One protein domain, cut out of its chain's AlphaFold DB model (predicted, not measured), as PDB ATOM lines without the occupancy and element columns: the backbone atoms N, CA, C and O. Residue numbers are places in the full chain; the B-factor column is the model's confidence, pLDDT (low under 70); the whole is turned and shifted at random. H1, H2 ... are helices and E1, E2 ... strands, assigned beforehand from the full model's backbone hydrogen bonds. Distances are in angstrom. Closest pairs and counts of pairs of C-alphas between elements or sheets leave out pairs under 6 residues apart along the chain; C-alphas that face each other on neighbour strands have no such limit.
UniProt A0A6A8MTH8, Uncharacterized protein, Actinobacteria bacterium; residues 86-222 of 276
ATOM      1  N   TRP A  86     330.034 366.065 247.937       91.00
ATOM      2  CA  TRP A  86     330.924 365.006 248.421       91.00
ATOM      3  C   TRP A  86     330.101 363.791 248.846       91.00
ATOM      4  O   TRP A  86     329.061 363.944 249.486       91.00
ATOM      5  N   LYS A  87     330.559 362.592 248.487       89.88
ATOM      6  CA  LYS A  87     329.916 361.323 248.847       89.88
ATOM      7  C   LYS A  87     330.895 360.418 249.568       89.88
ATOM      8  O   LYS A  87     332.029 360.279 249.114       89.88
ATOM      9  N   ALA A  88     330.456 359.801 250.661       89.06
ATOM     10  CA  ALA A  88     331.256 358.818 251.374       89.06
ATOM     11  C   ALA A  88     331.423 357.543 250.544       89.06
ATOM     12  O   ALA A  88     330.468 357.041 249.951       89.06
ATOM     13  N   VAL A  89     332.662 357.059 250.480       88.44
ATOM     14  CA  VAL A  89     333.036 355.834 249.764       88.44
ATOM     15  C   VAL A  89     333.429 354.747 250.749       88.44
ATOM     16  O   VAL A  89     333.025 353.596 250.592       88.44
ATOM     17  N   GLU A  90     334.223 355.100 251.760       86.94
ATOM     18  CA  GLU A  90     334.698 354.150 252.758       86.94
ATOM     19  C   GLU A  90     335.075 354.830 254.074       86.94
ATOM     20  O   GLU A  90     335.441 356.005 254.111       86.94
ATOM     21  N   VAL A  91     335.000 354.050 255.152       87.31
ATOM     22  CA  VAL A  91     335.543 354.382 256.470       87.31
ATOM     23  C   VAL A  91     336.585 353.323 256.798       87.31
ATOM     24  O   VAL A  91     336.271 352.132 256.772       87.31
ATOM     25  N   THR A  92     337.812 353.747 257.086       85.25
ATOM     26  CA  THR A  92     338.943 352.866 257.404       85.25
ATOM     27  C   THR A  92     339.652 353.341 258.666       85.25
ATOM     28  O   THR A  92     339.707 354.535 258.926       85.25
ATOM     29  N   THR A  93     340.219 352.428 259.448       83.50
ATOM     30  CA  THR A  93     341.020 352.755 260.641       83.50
ATOM     31  C   THR A  93     342.400 353.308 260.274       83.50
ATOM     32  O   THR A  93     342.999 354.054 261.039       83.50
ATOM     33  N   SER A  94     342.907 352.977 259.082       82.38
ATOM     34  CA  SER A  94     344.188 353.468 258.566       82.38
ATOM     35  C   SER A  94     344.087 353.779 257.071       82.38
ATOM     36  O   SER A  94     343.471 353.006 256.328       82.38
ATOM     37  N   PRO A  95     344.710 354.870 256.583       76.62
ATOM     38  CA  PRO A  95     344.690 355.221 255.167       76.62
ATOM     39  C   PRO A  95     345.337 354.132 254.303       76.62
ATOM     40  O   PRO A  95     344.873 353.895 253.195       76.62
ATOM     41  N   ALA A  96     346.338 353.406 254.816       79.88
ATOM     42  CA  ALA A  96     347.028 352.349 254.070       79.88
ATOM     43  C   ALA A  96     346.113 351.166 253.695       79.88
ATOM     44  O   ALA A  96     346.347 350.513 252.674       79.88
ATOM     45  N   ASP A  97     345.058 350.930 254.480       81.00
ATOM     46  CA  ASP A  97     344.092 349.842 254.288       81.00
ATOM     47  C   ASP A  97     342.903 350.240 253.395       81.00
ATOM     48  O   ASP A  97     342.055 349.402 253.079       81.00
ATOM     49  N   ALA A  98     342.852 351.502 252.946       79.75
ATOM     50  CA  ALA A  98     341.805 352.012 252.068       79.75
ATOM     51  C   ALA A  98     341.696 351.177 250.781       79.75
ATOM     52  O   ALA A  98     342.694 350.891 250.115       79.75
ATOM     53  N   LYS A  99     340.476 350.807 250.380       79.25
ATOM     54  CA  LYS A  99     340.222 350.101 249.113       79.25
ATOM     55  C   LYS A  99     340.598 350.978 247.924       79.25
ATOM     56  O   LYS A  99     341.007 350.461 246.886       79.25
ATOM     57  N   THR A 100     340.497 352.294 248.085       79.62
ATOM     58  CA  THR A 100     340.885 353.274 247.074       79.62
ATOM     59  C   THR A 100     342.407 353.430 247.036       79.62
ATOM     60  O   THR A 100     342.997 354.056 247.911       79.62
ATOM     61  N   GLU A 101     343.060 352.910 245.992       77.56
ATOM     62  CA  GLU A 101     344.527 352.969 245.843       77.56
ATOM     63  C   GLU A 101     345.082 354.398 245.920       77.56
ATOM     64  O   GLU A 101     346.090 354.632 246.580       77.56
ATOM     65  N   ALA A 102     344.376 355.369 245.330       76.88
ATOM     66  CA  ALA A 102     344.772 356.778 245.337       76.88
ATOM     67  C   ALA A 102     344.839 357.402 246.745       76.88
ATOM     68  O   ALA A 102     345.476 358.434 246.921       76.88
ATOM     69  N   VAL A 103     344.182 356.799 247.739       79.25
ATOM     70  CA  VAL A 103     344.076 357.325 249.107       79.25
ATOM     71  C   VAL A 103     345.122 356.716 250.050       79.25
ATOM     72  O   VAL A 103     345.427 357.302 251.089       79.25
ATOM     73  N   ARG A 104     345.747 355.593 249.674       81.56
ATOM     74  CA  ARG A 104     346.656 354.846 250.562       81.56
ATOM     75  C   ARG A 104     347.857 355.654 251.050       81.56
ATOM     76  O   ARG A 104     348.256 355.522 252.204       81.56
ATOM     77  N   ASP A 105     348.375 356.542 250.205       78.62
ATOM     78  CA  ASP A 105     349.526 357.398 250.510       78.62
ATOM     79  C   ASP A 105     349.141 358.846 250.854       78.62
ATOM     80  O   ASP A 105     349.982 359.747 250.788       78.62
ATOM     81  N   ILE A 106     347.882 359.114 251.228       77.31
ATOM     82  CA  ILE A 106     347.412 360.496 251.392       77.31
ATOM     83  C   ILE A 106     348.141 361.268 252.498       77.31
ATOM     84  O   ILE A 106     348.322 362.474 252.385       77.31
ATOM     85  N   VAL A 107     348.650 360.580 253.522       72.44
ATOM     86  CA  VAL A 107     349.443 361.208 254.595       72.44
ATOM     87  C   VAL A 107     350.785 361.747 254.073       72.44
ATOM     88  O   VAL A 107     351.341 362.677 254.649       72.44
ATOM     89  N   LYS A 108     351.310 361.190 252.974       75.88
ATOM     90  CA  LYS A 108     352.583 361.609 252.361       75.88
ATOM     91  C   LYS A 108     352.387 362.543 251.168       75.88
ATOM     92  O   LYS A 108     353.161 363.479 251.002       75.88
ATOM     93  N   ASN A 109     351.376 362.269 250.345       77.88
ATOM     94  CA  ASN A 109     351.177 362.916 249.044       77.88
ATOM     95  C   ASN A 109     349.951 363.842 248.998       77.88
ATOM     96  O   ASN A 109     349.754 364.545 248.009       77.88
ATOM     97  N   GLY A 110     349.099 363.812 250.023       78.25
ATOM     98  CA  GLY A 110     347.894 364.630 250.104       78.25
ATOM     99  C   GLY A 110     348.203 366.082 250.440       78.25
ATOM    100  O   GLY A 110     349.140 366.395 251.178       78.25
ATOM    101  N   VAL A 111     347.378 366.984 249.918       84.94
ATOM    102  CA  VAL A 111     347.447 368.409 250.243       84.94
ATOM    103  C   VAL A 111     346.547 368.664 251.446       84.94
ATOM    104  O   VAL A 111     345.370 368.302 251.429       84.94
ATOM    105  N   LYS A 112     347.091 369.281 252.502       87.19
ATOM    106  CA  LYS A 112     346.284 369.715 253.648       87.19
ATOM    107  C   LYS A 112     345.374 370.861 253.213       87.19
ATOM    108  O   LYS A 112     345.852 371.865 252.690       87.19
ATOM    109  N   VAL A 113     344.075 370.685 253.424       87.06
ATOM    110  CA  VAL A 113     343.038 371.621 252.977       87.06
ATOM    111  C   VAL A 113     342.997 372.847 253.892       87.06
ATOM    112  O   VAL A 113     343.216 372.734 255.101       87.06
ATOM    113  N   ASP A 114     342.705 374.015 253.321       88.81
ATOM    114  CA  ASP A 114     342.479 375.244 254.087       88.81
ATOM    115  C   ASP A 114     341.271 375.087 255.038       88.81
ATOM    116  O   ASP A 114     340.290 374.431 254.669       88.81
ATOM    117  N   PRO A 115     341.276 375.690 256.244       83.44
ATOM    118  CA  PRO A 115     340.170 375.555 257.192       83.44
ATOM    119  C   PRO A 115     338.787 375.922 256.626       83.44
ATOM    120  O   PRO A 115     337.785 375.338 257.043       83.44
ATOM    121  N   ILE A 116     338.707 376.853 255.666       84.12
ATOM    122  CA  ILE A 116     337.440 377.263 255.043       84.12
ATOM    123  C   ILE A 116     336.892 376.147 254.144       84.12
ATOM    124  O   ILE A 116     335.702 375.830 254.177       84.12
ATOM    125  N   GLU A 117     337.754 375.524 253.343       84.38
ATOM    126  CA  GLU A 117     337.369 374.408 252.478       84.38
ATOM    127  C   GLU A 117     337.097 373.139 253.293       84.38
ATOM    128  O   GLU A 117     336.119 372.433 253.027       84.38
ATOM    129  N   ALA A 118     337.874 372.906 254.352       86.94
ATOM    130  CA  ALA A 118     337.667 371.810 255.289       86.94
ATOM    131  C   ALA A 118     336.286 371.880 255.964       86.94
ATOM    132  O   ALA A 118     335.646 370.846 256.144       86.94
ATOM    133  N   ALA A 119     335.761 373.078 256.256       85.56
ATOM    134  CA  ALA A 119     334.416 373.241 256.812       85.56
ATOM    135  C   ALA A 119     333.304 372.743 255.860       85.56
ATOM    136  O   ALA A 119     332.338 372.120 256.304       85.56
ATOM    137  N   ASN A 120     333.455 372.945 254.545       86.56
ATOM    138  CA  ASN A 120     332.498 372.439 253.549       86.56
ATOM    139  C   ASN A 120     332.525 370.906 253.457       86.56
ATOM    140  O   ASN A 120     331.492 370.261 253.261       86.56
ATOM    141  N   ILE A 121     333.715 370.319 253.592       88.06
ATOM    142  CA  ILE A 121     333.910 368.868 253.584       88.06
ATOM    143  C   ILE A 121     333.379 368.265 254.898       88.06
ATOM    144  O   ILE A 121     332.680 367.250 254.862       88.06
ATOM    145  N   LYS A 122     333.585 368.940 256.038       89.56
ATOM    146  CA  LYS A 122     333.039 368.551 257.347       89.56
ATOM    147  C   LYS A 122     331.518 368.417 257.319       89.56
ATOM    148  O   LYS A 122     331.003 367.420 257.804       89.56
ATOM    149  N   ALA A 123     330.801 369.342 256.683       87.06
ATOM    150  CA  ALA A 123     329.346 369.230 256.548       87.06
ATOM    151  C   ALA A 123     328.909 367.922 255.856       87.06
ATOM    152  O   ALA A 123     327.855 367.368 256.158       87.06
ATOM    153  N   SER A 124     329.736 367.403 254.942       85.81
ATOM    154  CA  SER A 124     329.491 366.110 254.296       85.81
ATOM    155  C   SER A 124     329.862 364.935 255.206       85.81
ATOM    156  O   SER A 124     329.204 363.904 255.149       85.81
ATOM    157  N   ALA A 125     330.873 365.076 256.065       86.25
ATOM    158  CA  ALA A 125     331.190 364.088 257.097       86.25
ATOM    159  C   ALA A 125     330.038 363.938 258.093       86.25
ATOM    160  O   ALA A 125     329.579 362.825 258.330       86.25
ATOM    161  N   ASP A 126     329.517 365.066 258.580       87.06
ATOM    162  CA  ASP A 126     328.393 365.125 259.513       87.06
ATOM    163  C   ASP A 126     327.140 364.445 258.940       87.06
ATOM    164  O   ASP A 126     326.424 363.755 259.658       87.06
ATOM    165  N   ALA A 127     326.914 364.538 257.629       84.12
ATOM    166  CA  ALA A 127     325.807 363.845 256.976       84.12
ATOM    167  C   ALA A 127     325.986 362.314 256.863       84.12
ATOM    168  O   ALA A 127     324.985 361.613 256.753       84.12
ATOM    169  N   ASN A 128     327.222 361.797 256.842       85.62
ATOM    170  CA  ASN A 128     327.503 360.375 256.576       85.62
ATOM    171  C   ASN A 128     327.925 359.578 257.824       85.62
ATOM    172  O   ASN A 128     327.724 358.367 257.862       85.62
ATOM    173  N   LEU A 129     328.534 360.224 258.825       84.31
ATOM    174  CA  LEU A 129     329.025 359.568 260.046       84.31
ATOM    175  C   LEU A 129     327.948 359.408 261.123       84.31
ATOM    176  O   LEU A 129     328.157 358.653 262.074       84.31
ATOM    177  N   ILE A 130     326.810 360.087 260.977       84.06
ATOM    178  CA  ILE A 130     325.728 360.100 261.960       84.06
ATOM    179  C   ILE A 130     324.630 359.125 261.546       84.06
ATOM    180  O   ILE A 130     324.125 359.175 260.423       84.06
ATOM    181  N   ALA A 131     324.233 358.255 262.469       76.94
ATOM    182  CA  ALA A 131     323.063 357.412 262.298       76.94
ATOM    183  C   ALA A 131     321.798 358.276 262.398       76.94
ATOM    184  O   ALA A 131     321.550 358.925 263.412       76.94
ATOM    185  N   VAL A 132     320.974 358.298 261.347       67.19
ATOM    186  CA  VAL A 132     319.652 358.936 261.419       67.19
ATOM    187  C   VAL A 132     318.650 357.852 261.797       67.19
ATOM    188  O   VAL A 132     318.287 357.025 260.966       67.19
ATOM    189  N   GLU A 133     318.201 357.862 263.051       62.94
ATOM    190  CA  GLU A 133     317.367 356.814 263.671       62.94
ATOM    191  C   GLU A 133     316.019 356.554 262.957       62.94
ATOM    192  O   GLU A 133     315.372 355.526 263.151       62.94
ATOM    193  N   ALA A 134     315.592 357.448 262.067       57.84
ATOM    194  CA  ALA A 134     314.313 357.367 261.376       57.84
ATOM    195  C   ALA A 134     314.409 356.739 259.970       57.84
ATOM    196  O   ALA A 134     314.202 357.460 258.998       57.84
ATOM    197  N   LEU A 135     314.652 355.428 259.814       55.28
ATOM    198  CA  LEU A 135     314.599 354.795 258.479       55.28
ATOM    199  C   LEU A 135     313.634 353.593 258.357       55.28
ATOM    200  O   LEU A 135     313.948 352.500 258.822       55.28
ATOM    201  N   PRO A 136     312.505 353.752 257.635       55.66
ATOM    202  CA  PRO A 136     311.638 352.653 257.193       55.66
ATOM    203  C   PRO A 136     311.839 352.221 255.715       55.66
ATOM    204  O   PRO A 136     311.022 351.462 255.199       55.66
ATOM    205  N   SER A 137     312.871 352.700 254.994       59.19
ATOM    206  CA  SER A 137     313.071 352.460 253.546       59.19
ATOM    207  C   SER A 137     314.455 351.884 253.202       59.19
ATOM    208  O   SER A 137     315.473 352.458 253.579       59.19
ATOM    209  N   GLU A 138     314.497 350.806 252.405       59.88
ATOM    210  CA  GLU A 138     315.727 350.116 251.959       59.88
ATOM    211  C   GLU A 138     316.748 351.036 251.262       59.88
ATOM    212  O   GLU A 138     317.955 350.849 251.413       59.88
ATOM    213  N   ALA A 139     316.289 352.068 250.542       58.06
ATOM    214  CA  ALA A 139     317.172 353.014 249.853       58.06
ATOM    215  C   ALA A 139     317.996 353.864 250.835       58.06
ATOM    216  O   ALA A 139     319.164 354.149 250.580       58.06
ATOM    217  N   GLN A 140     317.411 354.213 251.981       56.75
ATOM    218  CA  GLN A 140     318.056 355.059 252.982       56.75
ATOM    219  C   GLN A 140     319.024 354.261 253.872       56.75
ATOM    220  O   GLN A 140     319.990 354.817 254.385       56.75
ATOM    221  N   ILE A 141     318.823 352.941 254.001       56.62
ATOM    222  CA  ILE A 141     319.736 352.044 254.732       56.62
ATOM    223  C   ILE A 141     321.118 352.021 254.056       56.62
ATOM    224  O   ILE A 141     322.141 351.990 254.733       56.62
ATOM    225  N   SER A 142     321.163 352.101 252.719       58.00
ATOM    226  CA  SER A 142     322.428 352.180 251.975       58.00
ATOM    227  C   SER A 142     323.179 353.502 252.179       58.00
ATOM    228  O   SER A 142     324.407 353.518 252.131       58.00
ATOM    229  N   GLU A 143     322.463 354.598 252.456       60.06
ATOM    230  CA  GLU A 143     323.058 355.922 252.686       60.06
ATOM    231  C   GLU A 143     323.725 356.029 254.068       60.06
ATOM    232  O   GLU A 143     324.655 356.811 254.236       60.06
ATOM    233  N   GLN A 144     323.325 355.195 255.035       64.06
ATOM    234  CA  GLN A 144     323.898 355.156 256.388       64.06
ATOM    235  C   GLN A 144     324.959 354.069 256.590       64.06
ATOM    236  O   GLN A 144     325.371 353.814 257.719       64.06
ATOM    237  N   ALA A 145     325.444 353.431 255.521       69.56
ATOM    238  CA  ALA A 145     326.448 352.367 255.620       69.56
ATOM    239  C   ALA A 145     327.749 352.797 256.339       69.56
ATOM    240  O   ALA A 145     328.533 351.947 256.765       69.56
ATOM    241  N   PHE A 146     327.981 354.105 256.471       79.56
ATOM    242  CA  PHE A 146     329.165 354.702 257.089       79.56
ATOM    243  C   PHE A 146     328.906 355.325 258.468       79.56
ATOM    244  O   PHE A 146     329.837 355.880 259.051       79.56
ATOM    245  N   ALA A 147     327.684 355.221 258.998       82.44
ATOM    246  CA  ALA A 147     327.334 355.785 260.294       82.44
ATOM    247  C   ALA A 147     328.087 355.078 261.433       82.44
ATOM    248  O   ALA A 147     328.108 353.848 261.514       82.44
ATOM    249  N   ARG A 148     328.718 355.865 262.310       81.44
ATOM    250  CA  ARG A 148     329.482 355.396 263.480       81.44
ATOM    251  C   ARG A 148     329.028 356.038 264.785       81.44
ATOM    252  O   ARG A 148     329.169 355.414 265.830       81.44
ATOM    253  N   PHE A 149     328.447 357.231 264.709       84.56
ATOM    254  CA  PHE A 149     328.054 358.041 265.858       84.56
ATOM    255  C   PHE A 149     326.552 358.328 265.831       84.56
ATOM    256  O   PHE A 149     325.924 358.289 264.771       84.56
ATOM    257  N   GLN A 150     325.968 358.628 266.989       83.00
ATOM    258  CA  GLN A 150     324.556 359.018 267.101       83.00
ATOM    259  C   GLN A 150     324.384 360.541 267.044       83.00
ATOM    260  O   GLN A 150     323.334 361.038 266.634       83.00
ATOM    261  N   ALA A 151     325.424 361.301 267.401       83.00
ATOM    262  CA  ALA A 151     325.392 362.760 267.414       83.00
ATOM    263  C   ALA A 151     326.671 363.400 266.844       83.00
ATOM    264  O   ALA A 151     327.767 362.853 266.944       83.00
ATOM    265  N   VAL A 152     326.538 364.623 266.307       84.44
ATOM    266  CA  VAL A 152     327.662 365.437 265.780       84.44
ATOM    267  C   VAL A 152     328.702 365.747 266.868       84.44
ATOM    268  O   VAL A 152     329.848 366.059 266.568       84.44
ATOM    269  N   THR A 153     328.299 365.712 268.140       85.00
ATOM    270  CA  THR A 153     329.142 366.060 269.290       85.00
ATOM    271  C   THR A 153     330.053 364.922 269.747       85.00
ATOM    272  O   THR A 153     330.958 365.170 270.536       85.00
ATOM    273  N   GLU A 154     329.821 363.693 269.280       85.12
ATOM    274  CA  GLU A 154     330.565 362.500 269.714       85.12
ATOM    275  C   GLU A 154     331.916 362.338 269.003       85.12
ATOM    276  O   GLU A 154     332.759 361.564 269.456       85.12
ATOM    277  N   TYR A 155     332.153 363.076 267.917       88.50
ATOM    278  CA  TYR A 155     333.411 363.036 267.176       88.50
ATOM    279  C   TYR A 155     333.894 364.435 266.793       88.50
ATOM    280  O   TYR A 155     333.128 365.393 266.668       88.50
ATOM    281  N   GLN A 156     335.200 364.543 266.575       88.50
ATOM    282  CA  GLN A 156     335.860 365.762 266.134       88.50
ATOM    283  C   GLN A 156     336.706 365.468 264.897       88.50
ATOM    284  O   GLN A 156     337.374 364.442 264.800       88.50
ATOM    285  N   VAL A 157     336.666 366.385 263.930       89.38
ATOM    286  CA  VAL A 157     337.508 366.328 262.732       89.38
ATOM    287  C   VAL A 157     338.852 366.980 263.042       89.38
ATOM    288  O   VAL A 157     338.887 368.157 263.399       89.38
ATOM    289  N   VAL A 158     339.941 366.224 262.889       87.31
ATOM    290  CA  VAL A 158     341.306 366.663 263.221       87.31
ATOM    291  C   VAL A 158     341.977 367.297 262.009       87.31
ATOM    292  O   VAL A 158     342.390 368.457 262.040       87.31
ATOM    293  N   ASN A 159     342.074 366.541 260.916       87.94
ATOM    294  CA  ASN A 159     342.692 366.988 259.677       87.94
ATOM    295  C   ASN A 159     341.828 366.609 258.477       87.94
ATOM    296  O   ASN A 159     341.103 365.614 258.475       87.94
ATOM    297  N   THR A 160     341.934 367.409 257.422       90.75
ATOM    298  CA  THR A 160     341.325 367.113 256.129       90.75
ATOM    299  C   THR A 160     342.385 367.234 255.048       90.75
ATOM    300  O   THR A 160     343.086 368.245 254.955       90.75
ATOM    301  N   TYR A 161     342.496 366.186 254.246       91.12
ATOM    302  CA  TYR A 161     343.437 366.086 253.142       91.12
ATOM    303  C   TYR A 161     342.672 365.915 251.839       91.12
ATOM    304  O   TYR A 161     341.672 365.204 251.794       91.12
ATOM    305  N   GLU A 162     343.154 366.526 250.767       90.38
ATOM    306  CA  GLU A 162     342.624 366.327 249.423       90.38
ATOM    307  C   GLU A 162     343.679 365.714 248.509       90.38
ATOM    308  O   GLU A 162     344.874 366.011 248.601       90.38
ATOM    309  N   ILE A 163     343.220 364.852 247.603       88.88
ATOM    310  CA  ILE A 163     344.052 364.232 246.580       88.88
ATOM    311  C   ILE A 163     343.297 364.112 245.255       88.88
ATOM    312  O   ILE A 163     342.090 363.857 245.203       88.88
ATOM    313  N   GLY A 164     344.031 364.292 244.160       85.94
ATOM    314  CA  GLY A 164     343.484 364.250 242.809       85.94
ATOM    315  C   GLY A 164     342.747 365.530 242.421       85.94
ATOM    316  O   GLY A 164     342.998 366.611 242.949       85.94
ATOM    317  N   GLY A 165     341.827 365.393 241.469       82.44
ATOM    318  CA  GLY A 165     341.200 366.526 240.794       82.44
ATOM    319  C   GLY A 165     342.080 367.097 239.679       82.44
ATOM    320  O   GLY A 165     343.207 367.532 239.896       82.44
ATOM    321  N   SER A 166     341.535 367.108 238.468       82.06
ATOM    322  CA  SER A 166     342.128 367.764 237.307       82.06
ATOM    323  C   SER A 166     341.310 369.000 236.960       82.06
ATOM    324  O   SER A 166     340.092 369.007 237.149       82.06
ATOM    325  N   ASN A 167     341.952 370.000 236.362       80.38
ATOM    326  CA  ASN A 167     341.271 371.143 235.762       80.38
ATOM    327  C   ASN A 167     341.252 370.956 234.240       80.38
ATOM    328  O   ASN A 167     342.163 371.452 233.577       80.38
ATOM    329  N   PRO A 168     340.276 370.202 233.691       80.94
ATOM    330  CA  PRO A 168     340.247 369.900 232.268       80.94
ATOM    331  C   PRO A 168     340.146 371.186 231.450       80.94
ATOM    332  O   PRO A 168     339.280 372.030 231.706       80.94
ATOM    333  N   ASN A 169     341.031 371.333 230.465       82.56
ATOM    334  CA  ASN A 169     341.004 372.469 229.555       82.56
ATOM    335  C   ASN A 169     340.287 372.103 228.239       82.56
ATOM    336  O   ASN A 169     340.818 371.304 227.458       82.56
ATOM    337  N   PRO A 170     339.141 372.735 227.910       81.62
ATOM    338  CA  PRO A 170     338.432 372.457 226.662       81.62
ATOM    339  C   PRO A 170     339.265 372.772 225.409       81.62
ATOM    340  O   PRO A 170     339.041 372.154 224.371       81.62
ATOM    341  N   PHE A 171     340.252 373.674 225.489       87.38
ATOM    342  CA  PHE A 171     341.140 373.988 224.362       87.38
ATOM    343  C   PHE A 171     342.144 372.869 224.043       87.38
ATOM    344  O   PHE A 171     342.650 372.816 222.926       87.38
ATOM    345  N   ASN A 172     342.382 371.952 224.985       85.56
ATOM    346  CA  ASN A 172     343.270 370.799 224.816       85.56
ATOM    347  C   ASN A 172     342.501 369.494 224.545       85.56
ATOM    348  O   ASN A 172     343.080 368.416 224.633       85.56
ATOM    349  N   PHE A 173     341.200 369.573 224.238       83.81
ATOM    350  CA  PHE A 173     340.308 368.411 224.091       83.81
ATOM    351  C   PHE A 173     340.200 367.530 225.352       83.81
ATOM    352  O   PHE A 173     339.762 366.380 225.287       83.81
ATOM    353  N   GLU A 174     340.531 368.074 226.522       85.06
ATOM    354  CA  GLU A 174     340.325 367.420 227.812       85.06
ATOM    355  C   GLU A 174     338.875 367.645 228.250       85.06
ATOM    356  O   GLU A 174     338.520 368.696 228.776       85.06
ATOM    357  N   VAL A 175     338.001 366.674 227.980       77.75
ATOM    358  CA  VAL A 175     336.559 366.775 228.298       77.75
ATOM    359  C   VAL A 175     336.201 366.015 229.584       77.75
ATOM    360  O   VAL A 175     335.174 366.280 230.211       77.75
ATOM    361  N   THR A 176     337.055 365.084 230.010       81.06
ATOM    362  CA  THR A 176     336.857 364.252 231.204       81.06
ATOM    363  C   THR A 176     337.710 364.760 232.363       81.06
ATOM    364  O   THR A 176     338.819 365.245 232.163       81.06
ATOM    365  N   HIS A 177     337.191 364.643 233.584       83.00
ATOM    366  CA  HIS A 177     337.907 364.988 234.809       83.00
ATOM    367  C   HIS A 177     338.422 363.723 235.501       83.00
ATOM    368  O   HIS A 177     337.738 362.698 235.515       83.00
ATOM    369  N   SER A 178     339.601 363.796 236.118       85.88
ATOM    370  CA  SER A 178     340.045 362.769 237.060       85.88
ATOM    371  C   SER A 178     339.261 362.890 238.375       85.88
ATOM    372  O   SER A 178     338.963 364.016 238.796       85.88
ATOM    373  N   PRO A 179     338.955 361.777 239.063       87.94
ATOM    374  CA  PRO A 179     338.262 361.828 240.344       87.94
ATOM    375  C   PRO A 179     339.073 362.621 241.380       87.94
ATOM    376  O   PRO A 179     340.306 362.591 241.389       87.94
ATOM    377  N   LYS A 180     338.362 363.351 242.244       90.56
ATOM    378  CA  LYS A 180     338.929 364.060 243.397       90.56
ATOM    379  C   LYS A 180     338.444 363.375 244.666       90.56
ATOM    380  O   LYS A 180     337.244 363.117 244.794       90.56
ATOM    381  N   TYR A 181     339.360 363.112 245.584       91.06
ATOM    382  CA  TYR A 181     339.070 362.511 246.875       91.06
ATOM    383  C   TYR A 181     339.434 363.478 247.996       91.06
ATOM    384  O   TYR A 181     340.399 364.234 247.887       91.06
ATOM    385  N   ALA A 182     338.654 363.443 249.067       91.19
ATOM    386  CA  ALA A 182     338.969 364.089 250.327       91.19
ATOM    387  C   ALA A 182     338.976 363.028 251.421       91.19
ATOM    388  O   ALA A 182     338.127 362.140 251.431       91.19
ATOM    389  N   VAL A 183     339.931 363.113 252.332       91.25
ATOM    390  CA  VAL A 183     340.030 362.219 253.481       91.25
ATOM    391  C   VAL A 183     339.981 363.051 254.733       91.25
ATOM    392  O   VAL A 183     340.715 364.029 254.877       91.25
ATOM    393  N   ILE A 184     339.098 362.646 255.626       91.19
ATOM    394  CA  ILE A 184     338.884 363.290 256.905       91.19
ATOM    395  C   ILE A 184     339.380 362.344 257.976       91.19
ATOM    396  O   ILE A 184     338.899 361.220 258.076       91.19
ATOM    397  N   GLU A 185     340.318 362.820 258.777       90.38
ATOM    398  CA  GLU A 185     340.714 362.176 260.019       90.38
ATOM    399  C   GLU A 185     339.732 362.611 261.107       90.38
ATOM    400  O   GLU A 185     339.603 363.810 261.387       90.38
ATOM    401  N   PHE A 186     339.010 361.653 261.678       90.94
ATOM    402  CA  PHE A 186     338.089 361.887 262.781       90.94
ATOM    403  C   PHE A 186     338.521 361.088 264.008       90.94
ATOM    404  O   PHE A 186     339.010 359.963 263.899       90.94
ATOM    405  N   CYS A 187     338.325 361.692 265.173       90.31
ATOM    406  CA  CYS A 187     338.584 361.083 266.469       90.31
ATOM    407  C   CYS A 187     337.305 361.091 267.306       90.31
ATOM    408  O   CYS A 187     336.467 361.993 267.162       90.31
ATOM    409  N   LYS A 188     337.162 360.118 268.206       89.31
ATOM    410  CA  LYS A 188     336.087 360.149 269.204       89.31
ATOM    411  C   LYS A 188     336.370 361.235 270.242       89.31
ATOM    412  O   LYS A 188     337.481 361.336 270.764       89.31
ATOM    413  N   VAL A 189     335.363 362.038 270.566       89.00
ATOM    414  CA  VAL A 189     335.468 363.074 271.601       89.00
ATOM    415  C   VAL A 189     335.325 362.419 272.971       89.00
ATOM    416  O   VAL A 189     334.359 361.697 273.222       89.00
ATOM    417  N   SER A 190     336.275 362.672 273.871       83.38
ATOM    418  CA  SER A 190     336.104 362.297 275.277       83.38
ATOM    419  C   SER A 190     335.114 363.249 275.938       83.38
ATOM    420  O   SER A 190     335.295 364.462 275.847       83.38
ATOM    421  N   GLU A 191     334.102 362.722 276.623       75.81
ATOM    422  CA  GLU A 191     333.155 363.539 277.381       75.81
ATOM    423  C   GLU A 191     333.817 364.027 278.685       75.81
ATOM    424  O   GLU A 191     334.166 363.203 279.537       75.81
ATOM    425  N   PRO A 192     334.053 365.342 278.858       69.44
ATOM    426  CA  PRO A 192     334.649 365.855 280.082       69.44
ATOM    427  C   PRO A 192     333.589 365.916 281.190       69.44
ATOM    428  O   PRO A 192     332.530 366.520 281.013       69.44
ATOM    429  N   GLU A 193     333.882 365.353 282.364       70.75
ATOM    430  CA  GLU A 193     333.046 365.545 283.554       70.75
ATOM    431  C   GLU A 193     333.108 367.017 283.989       70.75
ATOM    432  O   GLU A 193     334.084 367.467 284.594       70.75
ATOM    433  N   VAL A 194     332.070 367.792 283.662       75.31
ATOM    434  CA  VAL A 194     331.986 369.202 284.054       75.31
ATOM    435  C   VAL A 194     331.053 369.412 285.242       75.31
ATOM    436  O   VAL A 194     329.918 368.927 285.237       75.31
ATOM    437  N   PRO A 195     331.489 370.155 286.277       78.12
ATOM    438  CA  PRO A 195     330.622 370.497 287.391       78.12
ATOM    439  C   PRO A 195     329.485 371.409 286.920       78.12
ATOM    440  O   PRO A 195     329.657 372.276 286.058       78.12
ATOM    441  N   PHE A 196     328.312 371.227 287.523       75.69
ATOM    442  CA  PHE A 196     327.116 372.000 287.207       75.69
ATOM    443  C   PHE A 196     327.380 373.512 287.327       75.69
ATOM    444  O   PHE A 196     327.800 373.995 288.379       75.69
ATOM    445  N   GLY A 197     327.114 374.264 286.255       80.81
ATOM    446  CA  GLY A 197     327.253 375.725 286.215       80.81
ATOM    447  C   GLY A 197     328.540 376.258 285.572       80.81
ATOM    448  O   GLY A 197     328.683 377.474 285.465       80.81
ATOM    449  N   VAL A 198     329.448 375.390 285.110       83.81
ATOM    450  CA  VAL A 198     330.638 375.788 284.336       83.81
ATOM    451  C   VAL A 198     330.429 375.478 282.853       83.81
ATOM    452  O   VAL A 198     329.790 374.487 282.501       83.81
ATOM    453  N   ALA A 199     330.940 376.342 281.973       80.19
ATOM    454  CA  ALA A 199     330.919 376.090 280.537       80.19
ATOM    455  C   ALA A 199     331.778 374.852 280.202       80.19
ATOM    456  O   ALA A 199     332.902 374.763 280.704       80.19
ATOM    457  N   PRO A 200     331.290 373.925 279.357       79.00
ATOM    458  CA  PRO A 200     332.090 372.798 278.900       79.00
ATOM    459  C   PRO A 200     333.398 373.258 278.243       79.00
ATOM    460  O   PRO A 200     333.367 374.227 277.473       79.00
ATOM    461  N   PRO A 201     334.544 372.606 278.526       81.94
ATOM    462  CA  PRO A 201     335.769 372.866 277.786       81.94
ATOM    463  C   PRO A 201     335.581 372.469 276.311       81.94
ATOM    464  O   PRO A 201     334.669 371.698 275.990       81.94
ATOM    465  N   PRO A 202     336.404 373.010 275.394       80.38
ATOM    466  CA  PRO A 202     336.356 372.598 274.000       80.38
ATOM    467  C   PRO A 202     336.547 371.076 273.890       80.38
ATOM    468  O   PRO A 202     337.301 370.504 274.678       80.38
ATOM    469  N   PRO A 203     335.866 370.417 272.938       81.56
ATOM    470  CA  PRO A 203     336.006 368.983 272.751       81.56
ATOM    471  C   PRO A 203     337.445 368.661 272.336       81.56
ATOM    472  O   PRO A 203     337.977 369.275 271.405       81.56
ATOM    473  N   GLU A 204     338.050 367.706 273.032       85.00
ATOM    474  CA  GLU A 204     339.363 367.147 272.718       85.00
ATOM    475  C   GLU A 204     339.207 365.667 272.344       85.00
ATOM    476  O   GLU A 204     338.324 364.965 272.852       85.00
ATOM    477  N   CYS A 205     340.060 365.199 271.432       84.44
ATOM    478  CA  CYS A 205     340.119 363.790 271.060       84.44
ATOM    479  C   CYS A 205     340.486 362.931 272.275       84.44
ATOM    480  O   CYS A 205     341.454 363.223 272.981       84.44
ATOM    481  N   ALA A 206     339.763 361.827 272.471       81.50
ATOM    482  CA  ALA A 206     340.145 360.823 273.450       81.50
ATOM    483  C   ALA A 206     341.513 360.210 273.076       81.50
ATOM    484  O   ALA A 206     341.776 359.967 271.895       81.50
ATOM    485  N   PRO A 207     342.409 359.943 274.042       72.12
ATOM    486  CA  PRO A 207     343.682 359.299 273.746       72.12
ATOM    487  C   PRO A 207     343.451 357.845 273.298       72.12
ATOM    488  O   PRO A 207     343.065 357.012 274.111       72.12
ATOM    489  N   ALA A 208     343.725 357.569 272.016       65.69
ATOM    490  CA  ALA A 208     343.679 356.257 271.361       65.69
ATOM    491  C   ALA A 208     342.351 355.499 271.553       65.69
ATOM    492  O   ALA A 208     342.238 354.621 272.411       65.69
ATOM    493  N   SER A 209     341.355 355.822 270.723       70.44
ATOM    494  CA  SER A 209     340.087 355.094 270.669       70.44
ATOM    495  C   SER A 209     340.065 354.096 269.506       70.44
ATOM    496  O   SER A 209     340.512 354.406 268.406       70.44
ATOM    497  N   ASP A 210     339.460 352.921 269.711       70.06
ATOM    498  CA  ASP A 210     339.183 351.952 268.632       70.06
ATOM    499  C   ASP A 210     338.192 352.496 267.578       70.06
ATOM    500  O   ASP A 210     337.990 351.891 266.523       70.06
ATOM    501  N   GLU A 211     337.555 353.636 267.866       76.31
ATOM    502  CA  GLU A 211     336.620 354.338 266.984       76.31
ATOM    503  C   GLU A 211     337.268 355.489 266.197       76.31
ATOM    504  O   GLU A 211     336.577 356.157 265.427       76.31
ATOM    505  N   ASP A 212     338.576 355.713 266.350       85.19
ATOM    506  CA  ASP A 212     339.315 356.680 265.538       85.19
ATOM    507  C   ASP A 212     339.479 356.152 264.104       85.19
ATOM    508  O   ASP A 212     339.693 354.957 263.865       85.19
ATOM    509  N   GLY A 213     339.373 357.037 263.111       86.94
ATOM    510  CA  GLY A 213     339.437 356.591 261.728       86.94
ATOM    511  C   GLY A 213     339.487 357.686 260.677       86.94
ATOM    512  O   GLY A 213     339.519 358.887 260.936       86.94
ATOM    513  N   PHE A 214     339.503 357.220 259.436       89.00
ATOM    514  CA  PHE A 214     339.581 358.014 258.227       89.00
ATOM    515  C   PHE A 214     338.322 357.791 257.398       89.00
ATOM    516  O   PHE A 214     338.012 356.669 256.989       89.00
ATOM    517  N   LEU A 215     337.599 358.875 257.128       90.44
ATOM    518  CA  LEU A 215     336.477 358.889 256.199       90.44
ATOM    519  C   LEU A 215     336.978 359.336 254.830       90.44
ATOM    520  O   LEU A 215     337.469 360.455 254.676       90.44
ATOM    521  N   VAL A 216     336.813 358.477 253.833       91.06
ATOM    522  CA  VAL A 216     337.151 358.766 252.443       91.06
ATOM    523  C   VAL A 216     335.901 359.219 251.707       91.06
ATOM    524  O   VAL A 216     334.901 358.504 251.606       91.06
ATOM    525  N   LEU A 217     335.984 360.420 251.155       91.56
ATOM    526  CA  LEU A 217     334.951 361.057 250.364       91.56
ATOM    527  C   LEU A 217     335.416 361.172 248.915       91.56
ATOM    528  O   LEU A 217     336.540 361.586 248.639       91.56
ATOM    529  N   GLN A 218     334.526 360.883 247.975       92.12
ATOM    530  CA  GLN A 218     334.723 361.172 246.561       92.12
ATOM    531  C   GLN A 218     333.877 362.374 246.149       92.12
ATOM    532  O   GLN A 218     332.711 362.514 246.530       92.12
ATOM    533  N   ARG A 219     334.464 363.253 245.338       91.25
ATOM    534  CA  ARG A 219     333.773 364.399 244.760       91.25
ATOM    535  C   ARG A 219     332.895 363.938 243.598       91.25
ATOM    536  O   ARG A 219     333.401 363.638 242.520       91.25
ATOM    537  N   ASP A 220     331.581 363.943 243.789       89.50
ATOM    538  CA  ASP A 220     330.622 363.805 242.693       89.50
ATOM    539  C   ASP A 220     330.407 365.190 242.067       89.50
ATOM    540  O   ASP A 220     329.895 366.101 242.718       89.50
ATOM    541  N   LEU A 221     330.834 365.385 240.814       84.12
ATOM    542  CA  LEU A 221     330.644 366.656 240.100       84.12
ATOM    543  C   LEU A 221     329.201 366.859 239.608       84.12
ATOM    544  O   LEU A 221     328.834 367.958 239.188       84.12
ATOM    545  N   GLY A 222     328.364 365.824 239.691       86.31
ATOM    546  CA  GLY A 222     326.979 365.889 239.265       86.31
ATOM    547  C   GLY A 222     326.821 366.162 237.767       86.31
ATOM    548  O   GLY A 222     327.700 365.908 236.948       86.31
TER     549      GLY A 222
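This is residues 86 to 222 of the 276 residues of an uncharacterized protein of Actinobacteria bacterium (UniProt A0A6A8MTH8). A strongly twisted sheet of four strands curls round one helix, H2, and the two long links between its last three strands reach out at opposite ends of the sheet, making the long axis. Residues 194 to 199, in the link from E3 to E4, stick out free, while the short helix H3 lies in a loop off the sheet and the short H1 only grazes the sheet. The printed part has 137 residues, with elements in the order E1, H1, H2, H3, E2, E3, E4; the sheet runs E1, E4, E3, E2, all antiparallel. The class is mixed, helices and strands, with under half of the residues in named elements. The whole is only just loose, close to compact, with a radius of gyration of the C-alphas of 17.2 A, and it is elongated, spanning 64 by 39 by 28 A.

Find C-alpha 86 at (330.924, 365.006, 248.421); from there E1 runs 17.1 A through residues 86 to 92. Next come H1, residues 106 to 109, 5.1 A, and H2, residues 115 to 129, 19.7 A, which begins at C-alpha 115 (340.170, 375.555, 257.192). H3, residues 138 to 143, measures 9.4 A. E2, residues 155 to 164, covers 26.4 A and bends by 59 degrees at residue 158. E3, residues 180 to 188, covers 26.3 A; E4, residues 213 to 220, covers 22.2 A and ends at C-alpha 220 (330.622, 363.805, 242.693).

Begin at edge strand E1, antiparallel to E4 at 152 degrees, where N 87 and O 218 are 2.9 A apart, within hydrogen-bond range. E2, E3 and E4 form a meander, each strand the antiparallel neighbour of the one before, and both pairs are hairpins. Look for N 184 and O 215, 2.9 A, between E3 and E4, and N 183 and O 161, 2.8 A, between E3 and E2. H2 is on one face of the sheet, giving two layers; its closest C-alphas to E2 are Ala 118 and Thr 160, 6.0 A, and to E1 Ser 124 and Trp 86, 6.1 A. H1 comes closest to E2 at C-alphas Ile 106 and Ile 163, 7.0 A; H1 and H2 are apart. H3 is not on the sheet and is close to H2 but not clearly touching, with C-alphas Asn 128 and Glu 143 closest at 7.4 A. O i to N i+4 pairs are within range in 9 of 11 for H2 and 0 of 2 for H3, where 2 of 3 O i to N i+3 pairs are; H1 is too short for such a pair.

The C-alphas farthest apart, Phe 173 and Phe 196, are 64.6 A apart. The printed part has no cut. The links E1 to H1, H3 to E2, E2 to E3 and E3 to E4 are long. Mean pLDDT of the printed part is 81.3; look for values under 70 at residues 132 to 145, 192 and 208.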